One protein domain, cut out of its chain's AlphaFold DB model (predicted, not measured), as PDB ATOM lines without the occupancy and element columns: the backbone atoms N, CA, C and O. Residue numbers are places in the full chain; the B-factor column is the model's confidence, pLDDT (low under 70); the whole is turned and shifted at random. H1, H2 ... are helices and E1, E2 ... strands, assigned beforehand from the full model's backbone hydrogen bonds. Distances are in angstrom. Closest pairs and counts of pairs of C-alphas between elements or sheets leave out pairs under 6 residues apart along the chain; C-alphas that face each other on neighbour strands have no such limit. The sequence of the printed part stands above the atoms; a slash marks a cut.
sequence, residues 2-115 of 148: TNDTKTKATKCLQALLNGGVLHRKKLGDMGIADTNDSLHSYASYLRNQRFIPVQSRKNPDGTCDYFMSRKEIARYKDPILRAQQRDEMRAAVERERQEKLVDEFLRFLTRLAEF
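This is residues 2 to 115 of the 148 residues of an uncharacterized protein of Legionella nautarum (UniProt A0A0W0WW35). A small compact body holds a two-stranded hairpin, E1 and E2, with the crossed helices H1 and H2 next to it, and one very long helix, H4, starts at H3, passes the end of H2 and sticks out as a free arm with its residues 98 to 114. The short residues 22 to 23 pair antiparallel with residues 65 to 66 of E2, on the side away from E1. The printed part has 114 residues, with four named helices and two named strands in the order H1, H2, E1, E2, H3, H4; the sheet, E1 - E2, is antiparallel and the class is mostly helix. The whole is loose, with a radius of gyration of the C-alphas of 16.7 A, and it spans 51 by 36 by 31 A, the arm making the length.

E1, residues 55 to 58, is 10.4 A long, and E2, residues 64 to 67, is 9.9 A long. H2, residues 39 to 48, measures 14.0 A, and H1, residues 3 to 17, measures 21.3 A from C-alpha 3 at (110.203, 85.906, 132.605). H3, residues 70 to 77, measures 10.7 A. H4, residues 79 to 114, measures 52.7 A, from C-alpha 79 at (97.276, 99.062, 113.538) to C-alpha 114 at (147.661, 108.908, 125.324).

E1 and E2 form a hairpin, antiparallel at 154 degrees between their directions; C-alphas 56 and 66 face each other at 4.5 A. N 55 and O 67 are 2.8 A apart, and N 65 and O 57 2.9 A, both within hydrogen-bond range. The closest C-alphas of H2 and E2 are those of Ala 43 and Tyr 66, 7.2 A apart; those of H1 and E2 are Leu 16 and Phe 67, 5.9 A. H1 and H2 touch, about perpendicular at 81 degrees, closest at the C-alphas of Ala 9 and Tyr 42, 4.9 A. H4 touches H2 with residues 89 to 93 alone, about perpendicular at 74 degrees, closest at the C-alphas of Asn 48 and Val 93, 6.1 A. H4 touches H3 with residues 81 to 85 alone, at a steep tilt of 63 degrees, opposite ways; the closest C-alphas, of Tyr 76 and Arg 82, are 4.5 A apart. H1 and H3 are close but not clearly touching, with C-alphas 17 and 73 at 5.6 A. H1 and H4 are apart. In H1, H2, H3 and H4 every O i to N i+4 pair is within hydrogen-bond range.

The C-alphas of Asp 78 and Phe 115, the two farthest apart, are 54.4 A from each other. Without residues 98 to 115, which stand free, the body has 96 residues and spans 35 by 29 by 26 A. The printed part has no cut. The link from H1 to H2, 21 residues, is long. Mean pLDDT of the printed part is 92.2, and no printed residue is under 70.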
ATOM      1  N   THR A   2     114.868  87.497 132.177       76.50
ATOM      2  CA  THR A   2     113.981  86.567 132.905       76.50
ATOM      3  C   THR A   2     112.506  86.777 132.533       76.50
ATOM      4  O   THR A   2     112.134  87.814 131.975       76.50
ATOM      5  N   ASN A   3     111.651  85.788 132.823       78.06
ATOM      6  CA  ASN A   3     110.203  85.906 132.605       78.06
ATOM      7  C   ASN A   3     109.578  87.026 133.453       78.06
ATOM      8  O   ASN A   3     108.697  87.729 132.968       78.06
ATOM      9  N   ASP A   4     110.091  87.257 134.663       82.19
ATOM     10  CA  ASP A   4     109.617  88.320 135.557       82.19
ATOM     11  C   ASP A   4     109.800  89.726 134.949       82.19
ATOM     12  O   ASP A   4     108.861  90.521 134.882       82.19
ATOM     13  N   THR A   5     110.974  90.005 134.364       80.69
ATOM     14  CA  THR A   5     111.253  91.281 133.678       80.69
ATOM     15  C   THR A   5     110.282  91.544 132.525       80.69
ATOM     16  O   THR A   5     109.862  92.683 132.319       80.69
ATOM     17  N   LYS A   6     109.898  90.507 131.765       84.06
ATOM     18  CA  LYS A   6     108.927  90.643 130.663       84.06
ATOM     19  C   LYS A   6     107.538  91.006 131.189       84.06
ATOM     20  O   LYS A   6     106.877  91.876 130.616       84.06
ATOM     21  N   THR A   7     107.111  90.381 132.284       88.88
ATOM     22  CA  THR A   7     105.822  90.670 132.929       88.88
ATOM     23  C   THR A   7     105.777  92.105 133.447       88.88
ATOM     24  O   THR A   7     104.860  92.855 133.105       88.88
ATOM     25  N   LYS A   8     106.803  92.536 134.191       92.50
ATOM     26  CA  LYS A   8     106.917  93.909 134.710       92.50
ATOM     27  C   LYS A   8     106.969  94.948 133.586       92.50
ATOM     28  O   LYS A   8     106.264  95.955 133.646       92.50
ATOM     29  N   ALA A   9     107.708  94.677 132.508       92.56
ATOM     30  CA  ALA A   9     107.738  95.555 131.339       92.56
ATOM     31  C   ALA A   9     106.380  95.641 130.620       92.56
ATOM     32  O   ALA A   9     106.006  96.708 130.137       92.56
ATOM     33  N   THR A  10     105.608  94.552 130.583       93.62
ATOM     34  CA  THR A  10     104.249  94.563 130.017       93.62
ATOM     35  C   THR A  10     103.308  95.429 130.855       93.62
ATOM     36  O   THR A  10     102.558  96.232 130.302       93.62
ATOM     37  N   LYS A  11     103.399  95.350 132.189       95.06
ATOM     38  CA  LYS A  11     102.658  96.251 133.089       95.06
ATOM     39  C   LYS A  11     103.070  97.718 132.904       95.06
ATOM     40  O   LYS A  11     102.202  98.585 132.826       95.06
ATOM     41  N   CYS A  12     104.371  97.991 132.756       95.69
ATOM     42  CA  CYS A  12     104.872  99.327 132.411       95.69
ATOM     43  C   CYS A  12     104.244  99.832 131.106       95.69
ATOM     44  O   CYS A  12     103.749 100.954 131.058       95.69
ATOM     45  N   LEU A  13     104.223  99.000 130.060       96.75
ATOM     46  CA  LEU A  13     103.625  99.358 128.776       96.75
ATOM     47  C   LEU A  13     102.140  99.707 128.922       96.75
ATOM     48  O   LEU A  13     101.711 100.723 128.387       96.75
ATOM     49  N   GLN A  14     101.368  98.919 129.673       96.69
ATOM     50  CA  GLN A  14      99.951  99.209 129.899       96.69
ATOM     51  C   GLN A  14      99.744 100.577 130.562       96.69
ATOM     52  O   GLN A  14      98.898 101.357 130.124       96.69
ATOM     53  N   ALA A  15     100.540 100.895 131.584       96.44
ATOM     54  CA  ALA A  15     100.485 102.192 132.251       96.44
ATOM     55  C   ALA A  15     100.867 103.349 131.306       96.44
ATOM     56  O   ALA A  15     100.184 104.373 131.292       96.44
ATOM     57  N   LEU A  16     101.890 103.172 130.462       97.38
ATOM     58  CA  LEU A  16     102.286 104.158 129.448       97.38
ATOM     59  C   LEU A  16     101.182 104.391 128.405       97.38
ATOM     60  O   LEU A  16     100.884 105.533 128.072       97.38
ATOM     61  N   LEU A  17     100.530 103.329 127.920       97.12
ATOM     62  CA  LEU A  17      99.438 103.412 126.936       97.12
ATOM     63  C   LEU A  17      98.158 104.054 127.489       97.12
ATOM     64  O   LEU A  17      97.314 104.531 126.721       97.12
ATOM     65  N   ASN A  18      98.032 104.093 128.814       96.38
ATOM     66  CA  ASN A  18      96.993 104.831 129.524       96.38
ATOM     67  C   ASN A  18      97.374 106.308 129.757       96.38
ATOM     68  O   ASN A  18      96.601 107.049 130.357       96.38
ATOM     69  N   GLY A  19      98.543 106.756 129.281       95.31
ATOM     70  CA  GLY A  19      99.049 108.118 129.468       95.31
ATOM     71  C   GLY A  19      99.752 108.346 130.807       95.31
ATOM     72  O   GLY A  19      99.986 109.494 131.181       95.31
ATOM     73  N   GLY A  20     100.075 107.275 131.536       95.12
ATOM     74  CA  GLY A  20     100.778 107.351 132.809       95.12
ATOM     75  C   GLY A  20     102.235 107.790 132.658       95.12
ATOM     76  O   GLY A  20     102.899 107.496 131.664       95.12
ATOM     77  N   VAL A  21     102.737 108.456 133.698       96.44
ATOM     78  CA  VAL A  21     104.163 108.751 133.877       96.44
ATOM     79  C   VAL A  21     104.713 107.784 134.918       96.44
ATOM     80  O   VAL A  21     104.241 107.746 136.054       96.44
ATOM     81  N   LEU A  22     105.693 106.980 134.523       96.12
ATOM     82  CA  LEU A  22     106.341 106.002 135.384       96.12
ATOM     83  C   LEU A  22     107.512 106.642 136.116       96.12
ATOM     84  O   LEU A  22     108.397 107.229 135.497       96.12
ATOM     85  N   HIS A  23     107.553 106.443 137.428       94.88
ATOM     86  CA  HIS A  23     108.649 106.880 138.278       94.88
ATOM     87  C   HIS A  23     109.056 105.744 139.219       94.88
ATOM     88  O   HIS A  23     108.195 105.107 139.826       94.88
ATOM     89  N   ARG A  24     110.364 105.501 139.390       92.00
ATOM     90  CA  ARG A  24     110.881 104.337 140.145       92.00
ATOM     91  C   ARG A  24     110.350 104.233 141.579       92.00
ATOM     92  O   ARG A  24     110.138 103.133 142.077       92.00
ATOM     93  N   LYS A  25     110.098 105.373 142.235       91.81
ATOM     94  CA  LYS A  25     109.576 105.423 143.616       91.81
ATOM     95  C   LYS A  25     108.080 105.082 143.716       91.81
ATOM     96  O   LYS A  25     107.601 104.899 144.820       91.81
ATOM     97  N   LYS A  26     107.357 105.020 142.590       91.12
ATOM     98  CA  LYS A  26     105.901 104.788 142.533       91.12
ATOM     99  C   LYS A  26     105.529 103.418 141.958       91.12
ATOM    100  O   LYS A  26     104.353 103.122 141.807       91.12
ATOM    101  N   LEU A  27     106.506 102.579 141.597       89.56
ATOM    102  CA  LEU A  27     106.224 101.297 140.936       89.56
ATOM    103  C   LEU A  27     105.398 100.340 141.800       89.56
ATOM    104  O   LEU A  27     104.521  99.669 141.248       89.56
ATOM    105  N   GLY A  28     105.650 100.328 143.116       87.62
ATOM    106  CA  GLY A  28     104.892  99.539 144.088       87.62
ATOM    107  C   GLY A  28     103.429  99.961 144.130       87.62
ATOM    108  O   GLY A  28     102.547  99.137 143.902       87.62
ATOM    109  N   ASP A  29     103.179 101.263 144.293       89.94
ATOM    110  CA  ASP A  29     101.828 101.846 144.324       89.94
ATOM    111  C   ASP A  29     101.048 101.584 143.027       89.94
ATOM    112  O   ASP A  29      99.829 101.437 143.028       89.94
ATOM    113  N   MET A  30     101.758 101.505 141.899       88.19
ATOM    114  CA  MET A  30     101.180 101.218 140.585       88.19
ATOM    115  C   MET A  30     100.955  99.717 140.331       88.19
ATOM    116  O   MET A  30     100.466  99.351 139.262       88.19
ATOM    117  N   GLY A  31     101.345  98.832 141.258       87.56
ATOM    118  CA  GLY A  31     101.235  97.375 141.103       87.56
ATOM    119  C   GLY A  31     102.110  96.795 139.982       87.56
ATOM    120  O   GLY A  31     101.849  95.694 139.472       87.56
ATOM    121  N   ILE A  32     103.133  97.542 139.556       88.25
ATOM    122  CA  ILE A  32     103.999  97.188 138.427       88.25
ATOM    123  C   ILE A  32     105.128  96.272 138.892       88.25
ATOM    124  O   ILE A  32     105.324  95.200 138.317       88.25
ATOM    125  N   ALA A  33     105.858  96.712 139.911       88.62
ATOM    126  CA  ALA A  33     107.044  96.075 140.467       88.62
ATOM    127  C   ALA A  33     107.289  96.625 141.878       88.62
ATOM    128  O   ALA A  33     106.586  97.539 142.303       88.62
ATOM    129  N   ASP A  34     108.305  96.126 142.577       86.06
ATOM    130  CA  ASP A  34     108.671  96.672 143.881       86.06
ATOM    131  C   ASP A  34     109.149  98.128 143.766       86.06
ATOM    132  O   ASP A  34     109.678  98.582 142.742       86.06
ATOM    133  N   THR A  35     108.960  98.897 144.834       84.38
ATOM    134  CA  THR A  35     109.442 100.279 144.900       84.38
ATOM    135  C   THR A  35     110.964 100.317 144.747       84.38
ATOM    136  O   THR A  35     111.680  99.584 145.419       84.38
ATOM    137  N   ASN A  36     111.466 101.217 143.892       82.38
ATOM    138  CA  ASN A  36     112.880 101.330 143.497       82.38
ATOM    139  C   ASN A  36     113.448 100.170 142.666       82.38
ATOM    140  O   ASN A  36     114.659 100.151 142.438       82.38
ATOM    141  N   ASP A  37     112.610  99.274 142.144       84.94
ATOM    142  CA  ASP A  37     113.049  98.326 141.120       84.94
ATOM    143  C   ASP A  37     113.573  99.073 139.866       84.94
ATOM    144  O   ASP A  37     113.320 100.271 139.668       84.94
ATOM    145  N   SER A  38     114.341  98.385 139.016       86.81
ATOM    146  CA  SER A  38     115.068  98.980 137.888       86.81
ATOM    147  C   SER A  38     114.137  99.392 136.739       86.81
ATOM    148  O   SER A  38     114.097  98.777 135.670       86.81
ATOM    149  N   LEU A  39     113.408 100.498 136.930       91.75
ATOM    150  CA  LEU A  39     112.541 101.101 135.912       91.75
ATOM    151  C   LEU A  39     113.289 101.351 134.599       91.75
ATOM    152  O   LEU A  39     112.740 101.154 133.516       91.75
ATOM    153  N   HIS A  40     114.560 101.742 134.702       91.69
ATOM    154  CA  HIS A  40     115.427 101.942 133.550       91.69
ATOM    155  C   HIS A  40     115.557 100.666 132.708       91.69
ATOM    156  O   HIS A  40     115.461 100.731 131.485       91.69
ATOM    157  N   SER A  41     115.708  99.495 133.337       91.69
ATOM    158  CA  SER A  41     115.786  98.214 132.624       91.69
ATOM    159  C   SER A  41     114.489  97.898 131.874       91.69
ATOM    160  O   SER A  41     114.543  97.442 130.732       91.69
ATOM    161  N   TYR A  42     113.324  98.187 132.464       93.75
ATOM    162  CA  TYR A  42     112.025  97.976 131.810       93.75
ATOM    163  C   TYR A  42     111.815  98.926 130.631       93.75
ATOM    164  O   TYR A  42     111.445  98.485 129.542       93.75
ATOM    165  N   ALA A  43     112.112 100.212 130.815       93.88
ATOM    166  CA  ALA A  43     112.035 101.208 129.752       93.88
ATOM    167  C   ALA A  43     113.016 100.899 128.608       93.88
ATOM    168  O   ALA A  43     112.630 100.935 127.441       93.88
ATOM    169  N   SER A  44     114.255 100.520 128.938       93.31
ATOM    170  CA  SER A  44     115.277 100.116 127.967       93.31
ATOM    171  C   SER A  44     114.850  98.879 127.176       93.31
ATOM    172  O   SER A  44     114.977  98.860 125.953       93.31
ATOM    173  N   TYR A  45     114.257  97.873 127.828       93.81
ATOM    174  CA  TYR A  45     113.694  96.715 127.131       93.81
ATOM    175  C   TYR A  45     112.582  97.112 126.149       93.81
ATOM    176  O   TYR A  45     112.604  96.703 124.984       93.81
ATOM    177  N   LEU A  46     111.621  97.926 126.600       96.00
ATOM    178  CA  LEU A  46     110.520  98.395 125.758       96.00
ATOM    179  C   LEU A  46     111.038  99.181 124.546       96.00
ATOM    180  O   LEU A  46     110.604  98.921 123.423       96.00
ATOM    181  N   ARG A  47     111.998 100.087 124.747       95.50
ATOM    182  CA  ARG A  47     112.569 100.898 123.667       95.50
ATOM    183  C   ARG A  47     113.405 100.062 122.703       95.50
ATOM    184  O   ARG A  47     113.136 100.047 121.510       95.50
ATOM    185  N   ASN A  48     114.383  99.326 123.219       94.00
ATOM    186  CA  ASN A  48     115.453  98.759 122.398       94.00
ATOM    187  C   ASN A  48     115.126  97.372 121.829       94.00
ATOM    188  O   ASN A  48     115.725  96.968 120.838       94.00
ATOM    189  N   GLN A  49     114.201  96.624 122.442       93.12
ATOM    190  CA  GLN A  49     113.834  95.274 121.977       93.12
ATOM    191  C   GLN A  49     112.408  95.198 121.437       93.12
ATOM    192  O   GLN A  49     112.108  94.381 120.566       93.12
ATOM    193  N   ARG A  50     111.503  96.026 121.968       94.50
ATOM    194  CA  ARG A  50     110.101  96.073 121.530       94.50
ATOM    195  C   ARG A  50     109.801  97.266 120.624       94.50
ATOM    196  O   ARG A  50     108.702  97.303 120.078       94.50
ATOM    197  N   PHE A  51     110.771  98.166 120.423       96.62
ATOM    198  CA  PHE A  51     110.667  99.351 119.566       96.62
ATOM    199  C   PHE A  51     109.463 100.228 119.926       96.62
ATOM    200  O   PHE A  51     108.745 100.730 119.067       96.62
ATOM    201  N   ILE A  52     109.226 100.370 121.230       96.94
ATOM    202  CA  ILE A  52     108.187 101.227 121.791       96.94
ATOM    203  C   ILE A  52     108.780 102.625 122.019       96.94
ATOM    204  O   ILE A  52     109.847 102.719 122.632       96.94
ATOM    205  N   PRO A  53     108.104 103.714 121.607       96.44
ATOM    206  CA  PRO A  53     108.603 105.086 121.746       96.44
ATOM    207  C   PRO A  53     108.454 105.611 123.184       96.44
ATOM    208  O   PRO A  53     107.680 106.524 123.473       96.44
ATOM    209  N   VAL A  54     109.187 105.000 124.113       97.12
ATOM    210  CA  VAL A  54     109.274 105.463 125.500       97.12
ATOM    211  C   VAL A  54     110.213 106.664 125.561       97.12
ATOM    212  O   VAL A  54     111.371 106.582 125.155       97.12
ATOM    213  N   GLN A  55     109.711 107.771 126.093       96.12
ATOM    214  CA  GLN A  55     110.462 108.994 126.348       96.12
ATOM    215  C   GLN A  55     110.868 109.053 127.818       96.12
ATOM    216  O   GLN A  55     110.194 108.487 128.682       96.12
ATOM    217  N   SER A  56     111.965 109.750 128.106       95.62
ATOM    218  CA  SER A  56     112.437 109.966 129.472       95.62
ATOM    219  C   SER A  56     112.696 111.436 129.750       95.62
ATOM    220  O   SER A  56     113.205 112.146 128.884       95.62
ATOM    221  N   ARG A  57     112.424 111.873 130.979       96.44
ATOM    222  CA  ARG A  57     112.777 113.203 131.483       96.44
ATOM    223  C   ARG A  57     113.534 113.056 132.795       96.44
ATOM    224  O   ARG A  57     113.056 112.388 133.707       96.44
ATOM    225  N   LYS A  58     114.709 113.681 132.882       95.38
ATOM    226  CA  LYS A  58     115.509 113.703 134.109       95.38
ATOM    227  C   LYS A  58     114.899 114.691 135.102       95.38
ATOM    228  O   LYS A  58     114.611 115.831 134.746       95.38
ATOM    229  N   ASN A  59     114.706 114.235 136.329       93.94
ATOM    230  CA  ASN A  59     114.195 115.022 137.437       93.94
ATOM    231  C   ASN A  59     115.349 115.729 138.174       93.94
ATOM    232  O   ASN A  59     116.500 115.286 138.082       93.94
ATOM    233  N   PRO A  60     115.064 116.795 138.948       94.19
ATOM    234  CA  PRO A  60     116.081 117.502 139.732       94.19
ATOM    235  C   PRO A  60     116.819 116.615 140.744       94.19
ATOM    236  O   PRO A  60     117.987 116.850 141.028       94.19
ATOM    237  N   ASP A  61     116.170 115.561 141.251       90.06
ATOM    238  CA  ASP A  61     116.763 114.598 142.191       90.06
ATOM    239  C   ASP A  61     117.645 113.533 141.507       90.06
ATOM    240  O   ASP A  61     118.041 112.548 142.129       90.06
ATOM    241  N   GLY A  62     117.933 113.698 140.211       89.00
ATOM    242  CA  GLY A  62     118.751 112.785 139.416       89.00
ATOM    243  C   GLY A  62     118.022 111.522 138.949       89.00
ATOM    244  O   GLY A  62     118.604 110.741 138.196       89.00
ATOM    245  N   THR A  63     116.763 111.319 139.348       91.25
ATOM    246  CA  THR A  63     115.929 110.218 138.844       91.25
ATOM    247  C   THR A  63     115.364 110.527 137.455       91.25
ATOM    248  O   THR A  63     115.504 111.640 136.948       91.25
ATOM    249  N   CYS A  64     114.725 109.543 136.819       93.88
ATOM    250  CA  CYS A  64     114.065 109.725 135.529       93.88
ATOM    251  C   CYS A  64     112.585 109.348 135.611       93.88
ATOM    252  O   CYS A  64     112.237 108.266 136.094       93.88
ATOM    253  N   ASP A  65     111.750 110.222 135.059       96.31
ATOM    254  CA  ASP A  65     110.383 109.921 134.656       96.31
ATOM    255  C   ASP A  65     110.399 109.265 133.273       96.31
ATOM    256  O   ASP A  65     111.127 109.717 132.384       96.31
ATOM    257  N   TYR A  66     109.557 108.256 133.062       97.50
ATOM    258  CA  TYR A  66     109.343 107.627 131.757       97.50
ATOM    259  C   TYR A  66     107.887 107.761 131.331       97.50
ATOM    260  O   TYR A  66     106.980 107.498 132.117       97.50
ATOM    261  N   PHE A  67     107.647 108.159 130.089       97.69
ATOM    262  CA  PHE A  67     106.302 108.418 129.583       97.69
ATOM    263  C   PHE A  67     106.222 108.171 128.075       97.69
ATOM    264  O   PHE A  67     107.231 107.974 127.402       97.69
ATOM    265  N   MET A  68     105.005 108.169 127.541       97.88
ATOM    266  CA  MET A  68     104.751 108.136 126.104       97.88
ATOM    267  C   MET A  68     103.881 109.337 125.743       97.88
ATOM    268  O   MET A  68     102.925 109.652 126.452       97.88
ATOM    269  N   SER A  69     104.218 110.038 124.660       97.38
ATOM    270  CA  SER A  69     103.433 111.200 124.242       97.38
ATOM    271  C   SER A  69     102.030 110.775 123.791       97.38
ATOM    272  O   SER A  69     101.834 109.673 123.277       97.38
ATOM    273  N   ARG A  70     101.038 111.668 123.919       97.19
ATOM    274  CA  ARG A  70      99.662 111.388 123.465       97.19
ATOM    275  C   ARG A  70      99.604 110.993 121.985       97.19
ATOM    276  O   ARG A  70      98.844 110.099 121.628       97.19
ATOM    277  N   LYS A  71     100.437 111.624 121.149       97.44
ATOM    278  CA  LYS A  71     100.571 111.306 119.722       97.44
ATOM    279  C   LYS A  71     101.057 109.872 119.520       97.44
ATOM    280  O   LYS A  71     100.449 109.126 118.762       97.44
ATOM    281  N   GLU A  72     102.110 109.470 120.227       97.75
ATOM    282  CA  GLU A  72     102.666 108.121 120.100       97.75
ATOM    283  C   GLU A  72     101.726 107.049 120.673       97.75
ATOM    284  O   GLU A  72     101.621 105.969 120.097       97.75
ATOM    285  N   ILE A  73     100.963 107.352 121.728       98.00
ATOM    286  CA  ILE A  73      99.904 106.459 122.232       98.00
ATOM    287  C   ILE A  73      98.800 106.276 121.181       98.00
ATOM    288  O   ILE A  73      98.340 105.155 120.964       98.00
ATOM    289  N   ALA A  74      98.363 107.360 120.530       97.69
ATOM    290  CA  ALA A  74      97.348 107.296 119.479       97.69
ATOM    291  C   ALA A  74      97.837 106.463 118.284       97.69
ATOM    292  O   ALA A  74      97.142 105.537 117.868       97.69
ATOM    293  N   ARG A  75      99.069 106.710 117.815       97.50
ATOM    294  CA  ARG A  75      99.721 105.897 116.774       97.50
ATOM    295  C   ARG A  75      99.827 104.434 117.179       97.50
ATOM    296  O   ARG A  75      99.548 103.565 116.367       97.50
ATOM    297  N   TYR A  76     100.169 104.153 118.435       96.69
ATOM    298  CA  TYR A  76     100.247 102.782 118.918       96.69
ATOM    299  C   TYR A  76      98.879 102.099 118.901       96.69
ATOM    300  O   TYR A  76      98.814 100.895 118.710       96.69
ATOM    301  N   LYS A  77      97.761 102.793 119.117       95.69
ATOM    302  CA  LYS A  77      96.431 102.157 119.109       95.69
ATOM    303  C   LYS A  77      95.925 101.849 117.695       95.69
ATOM    304  O   LYS A  77      95.160 100.901 117.544       95.69
ATOM    305  N   ASP A  78      96.403 102.572 116.689       97.44
ATOM    306  CA  ASP A  78      96.104 102.339 115.276       97.44
ATOM    307  C   ASP A  78      97.008 101.233 114.682       97.44
ATOM    308  O   ASP A  78      98.232 101.336 114.769       97.44
ATOM    309  N   PRO A  79      96.465 100.159 114.076       94.38
ATOM    310  CA  PRO A  79      97.276  99.062 113.538       94.38
ATOM    311  C   PRO A  79      98.260  99.464 112.430       94.38
ATOM    312  O   PRO A  79      99.367  98.924 112.382       94.38
ATOM    313  N   ILE A  80      97.872 100.395 111.556       96.06
ATOM    314  CA  ILE A  80      98.682 100.845 110.418       96.06
ATOM    315  C   ILE A  80      99.798 101.749 110.940       96.06
ATOM    316  O   ILE A  80     100.980 101.512 110.679       96.06
ATOM    317  N   LEU A  81      99.440 102.741 111.756       97.06
ATOM    318  CA  LEU A  81     100.418 103.684 112.299       97.06
ATOM    319  C   LEU A  81     101.354 103.029 113.322       97.06
ATOM    320  O   LEU A  81     102.502 103.461 113.439       97.06
ATOM    321  N   ARG A  82     100.915 101.978 114.031       96.56
ATOM    322  CA  ARG A  82     101.762 101.186 114.938       96.56
ATOM    323  C   ARG A  82     102.896 100.501 114.185       96.56
ATOM    324  O   ARG A  82     104.014 100.473 114.692       96.56
ATOM    325  N   ALA A  83     102.622  99.927 113.011       95.69
ATOM    326  CA  ALA A  83     103.657  99.282 112.206       95.69
ATOM    327  C   ALA A  83     104.720 100.305 111.783       95.69
ATOM    328  O   ALA A  83     105.901 100.113 112.066       95.69
ATOM    329  N   GLN A  84     104.279 101.446 111.247       96.81
ATOM    330  CA  GLN A  84     105.162 102.551 110.875       96.81
ATOM    331  C   GLN A  84     105.986 103.068 112.069       96.81
ATOM    332  O   GLN A  84     107.205 103.188 111.981       96.81
ATOM    333  N   GLN A  85     105.338 103.329 113.209       96.75
ATOM    334  CA  GLN A  85     105.994 103.765 114.448       96.75
ATOM    335  C   GLN A  85     107.082 102.779 114.889       96.75
ATOM    336  O   GLN A  85     108.152 103.183 115.339       96.75
ATOM    337  N   ARG A  86     106.813 101.477 114.772       96.69
ATOM    338  CA  ARG A  86     107.759 100.433 115.160       96.69
ATOM    339  C   ARG A  86     109.001 100.433 114.270       96.69
ATOM    340  O   ARG A  86     110.101 100.238 114.786       96.69
ATOM    341  N   ASP A  87     108.838 100.636 112.968       97.25
ATOM    342  CA  ASP A  87     109.962 100.686 112.031       97.25
ATOM    343  C   ASP A  87     110.792 101.963 112.210       97.25
ATOM    344  O   ASP A  87     112.020 101.882 112.268       97.25
ATOM    345  N   GLU A  88     110.145 103.112 112.433       97.06
ATOM    346  CA  GLU A  88     110.820 104.361 112.820       97.06
ATOM    347  C   GLU A  88     111.651 104.173 114.099       97.06
ATOM    348  O   GLU A  88     112.825 104.541 114.150       97.06
ATOM    349  N   MET A  89     111.072 103.538 115.122       97.50
ATOM    350  CA  MET A  89     111.771 103.257 116.376       97.50
ATOM    351  C   MET A  89     112.917 102.261 116.204       97.50
ATOM    352  O   MET A  89     113.948 102.410 116.860       97.50
ATOM    353  N   ARG A  90     112.778 101.257 115.331       97.44
ATOM    354  CA  ARG A  90     113.877 100.334 115.011       97.44
ATOM    355  C   ARG A  90     115.043 101.080 114.371       97.44
ATOM    356  O   ARG A  90     116.175 100.889 114.809       97.44
ATOM    357  N   ALA A  91     114.768 101.930 113.384       97.50
ATOM    358  CA  ALA A  91     115.792 102.732 112.723       97.50
ATOM    359  C   ALA A  91     116.492 103.684 113.707       97.50
ATOM    360  O   ALA A  91     117.717 103.767 113.712       97.50
ATOM    361  N   ALA A  92     115.733 104.341 114.590       96.31
ATOM    362  CA  ALA A  92     116.292 105.219 115.615       96.31
ATOM    363  C   ALA A  92     117.205 104.468 116.603       96.31
ATOM    364  O   ALA A  92     118.301 104.937 116.897       96.31
ATOM    365  N   VAL A  93     116.783 103.292 117.083       95.19
ATOM    366  CA  VAL A  93     117.586 102.462 117.999       95.19
ATOM    367  C   VAL A  93     118.867 101.965 117.331       95.19
ATOM    368  O   VAL A  93     119.917 101.944 117.968       95.19
ATOM    369  N   GLU A  94     118.794 101.558 116.064       95.62
ATOM    370  CA  GLU A  94     119.975 101.098 115.330       95.62
ATOM    371  C   GLU A  94     120.960 102.243 115.090       95.62
ATOM    372  O   GLU A  94     122.156 102.080 115.322       95.62
ATOM    373  N   ARG A  95     120.462 103.430 114.735       95.06
ATOM    374  CA  ARG A  95     121.294 104.627 114.614       95.06
ATOM    375  C   ARG A  95     121.994 104.972 115.931       95.06
ATOM    376  O   ARG A  95     123.202 105.167 115.933       95.06
ATOM    377  N   GLU A  96     121.272 104.988 117.052       93.88
ATOM    378  CA  GLU A  96     121.863 105.258 118.375       93.88
ATOM    379  C   GLU A  96     122.932 104.214 118.745       93.88
ATOM    380  O   GLU A  96     123.959 104.539 119.341       93.88
ATOM    381  N   ARG A  97     122.727 102.946 118.362       92.81
ATOM    382  CA  ARG A  97     123.733 101.892 118.545       92.81
ATOM    383  C   ARG A  97     124.984 102.163 117.710       92.81
ATOM    384  O   ARG A  97     126.082 102.017 118.237       92.81
ATOM    385  N   GLN A  98     124.825 102.536 116.444       92.25
ATOM    386  CA  GLN A  98     125.945 102.866 115.561       92.25
ATOM    387  C   GLN A  98     126.723 104.077 116.084       92.25
ATOM    388  O   GLN A  98     127.941 104.007 116.202       92.25
ATOM    389  N   GLU A  99     126.026 105.139 116.492       94.12
ATOM    390  CA  GLU A  99     126.637 106.329 117.098       94.12
ATOM    391  C   GLU A  99     127.444 105.970 118.358       94.12
ATOM    392  O   GLU A  99     128.574 106.429 118.520       94.12
ATOM    393  N   LYS A 100     126.922 105.082 119.217       93.25
ATOM    394  CA  LYS A 100     127.639 104.598 120.408       93.25
ATOM    395  C   LYS A 100     128.897 103.800 120.066       93.25
ATOM    396  O   LYS A 100     129.905 103.959 120.745       93.25
ATOM    397  N   LEU A 101     128.845 102.946 119.044       90.94
ATOM    398  CA  LEU A 101     130.016 102.184 118.595       90.94
ATOM    399  C   LEU A 101     131.108 103.107 118.050       90.94
ATOM    400  O   LEU A 101     132.281 102.895 118.340       90.94
ATOM    401  N   VAL A 102     130.724 104.145 117.305       88.44
ATOM    402  CA  VAL A 102     131.664 105.162 116.816       88.44
ATOM    403  C   VAL A 102     132.283 105.933 117.983       88.44
ATOM    404  O   VAL A 102     133.500 106.067 118.028       88.44
ATOM    405  N   ASP A 103     131.489 106.381 118.961       91.44
ATOM    406  CA  ASP A 103     132.009 107.067 120.155       91.44
ATOM    407  C   ASP A 103     132.969 106.174 120.964       91.44
ATOM    408  O   ASP A 103     134.037 106.612 121.386       91.44
ATOM    409  N   GLU A 104     132.632 104.895 121.145       90.81
ATOM    410  CA  GLU A 104     133.508 103.926 121.812       90.81
ATOM    411  C   GLU A 104     134.820 103.713 121.050       90.81
ATOM    412  O   GLU A 104     135.885 103.658 121.671       90.81
ATOM    413  N   PHE A 105     134.759 103.644 119.720       85.00
ATOM    414  CA  PHE A 105     135.939 103.541 118.869       85.00
ATOM    415  C   PHE A 105     136.824 104.789 118.963       85.00
ATOM    416  O   PHE A 105     138.023 104.664 119.200       85.00
ATOM    417  N   LEU A 106     136.250 105.993 118.878       85.44
ATOM    418  CA  LEU A 106     137.002 107.245 119.014       85.44
ATOM    419  C   LEU A 106     137.697 107.345 120.376       85.44
ATOM    420  O   LEU A 106     138.890 107.632 120.438       85.44
ATOM    421  N   ARG A 107     136.998 107.023 121.472       87.62
ATOM    422  CA  ARG A 107     137.599 106.991 122.819       87.62
ATOM    423  C   ARG A 107     138.745 105.993 122.924       87.62
ATOM    424  O   ARG A 107     139.700 106.230 123.663       87.62
ATOM    425  N   PHE A 108     138.628 104.858 122.243       84.81
ATOM    426  CA  PHE A 108     139.698 103.875 122.185       84.81
ATOM    427  C   PHE A 108     140.930 104.437 121.462       84.81
ATOM    428  O   PHE A 108     142.029 104.335 122.006       84.81
ATOM    429  N   LEU A 109     140.753 105.102 120.315       80.19
ATOM    430  CA  LEU A 109     141.851 105.762 119.599       80.19
ATOM    431  C   LEU A 109     142.526 106.850 120.441       80.19
ATOM    432  O   LEU A 109     143.751 106.877 120.525       80.19
ATOM    433  N   THR A 110     141.752 107.689 121.137       82.81
ATOM    434  CA  THR A 110     142.311 108.697 122.055       82.81
ATOM    435  C   THR A 110     143.190 108.051 123.126       82.81
ATOM    436  O   THR A 110     144.301 108.509 123.378       82.81
ATOM    437  N   ARG A 111     142.746 106.933 123.714       83.50
ATOM    438  CA  ARG A 111     143.543 106.200 124.711       83.50
ATOM    439  C   ARG A 111     144.800 105.568 124.124       83.50
ATOM    440  O   ARG A 111     145.807 105.502 124.821       83.50
ATOM    441  N   LEU A 112     144.763 105.087 122.882       78.06
ATOM    442  CA  LEU A 112     145.971 104.592 122.216       78.06
ATOM    443  C   LEU A 112     147.015 105.702 122.059       78.06
ATOM    444  O   LEU A 112     148.188 105.459 122.333       78.06
ATOM    445  N   ALA A 113     146.590 106.910 121.681       71.62
ATOM    446  CA  ALA A 113     147.479 108.064 121.555       71.62
ATOM    447  C   ALA A 113     148.053 108.517 122.913       71.62
ATOM    448  O   ALA A 113     149.235 108.836 123.013       71.62
ATOM    449  N   GLU A 114     147.239 108.508 123.973       79.94
ATOM    450  CA  GLU A 114     147.661 108.908 125.324       79.94
ATOM    451  C   GLU A 114     148.625 107.910 125.989       79.94
ATOM    452  O   GLU A 114     149.438 108.301 126.830       79.94
ATOM    453  N   PHE A 115     148.553 106.622 125.635       81.69
ATOM    454  CA  PHE A 115     149.319 105.558 126.286       81.69
ATOM    455  C   PHE A 115     150.120 104.731 125.268       81.69
ATOM    456  O   PHE A 115     149.644 103.688 124.812       81.69
TER     457      PHE A 115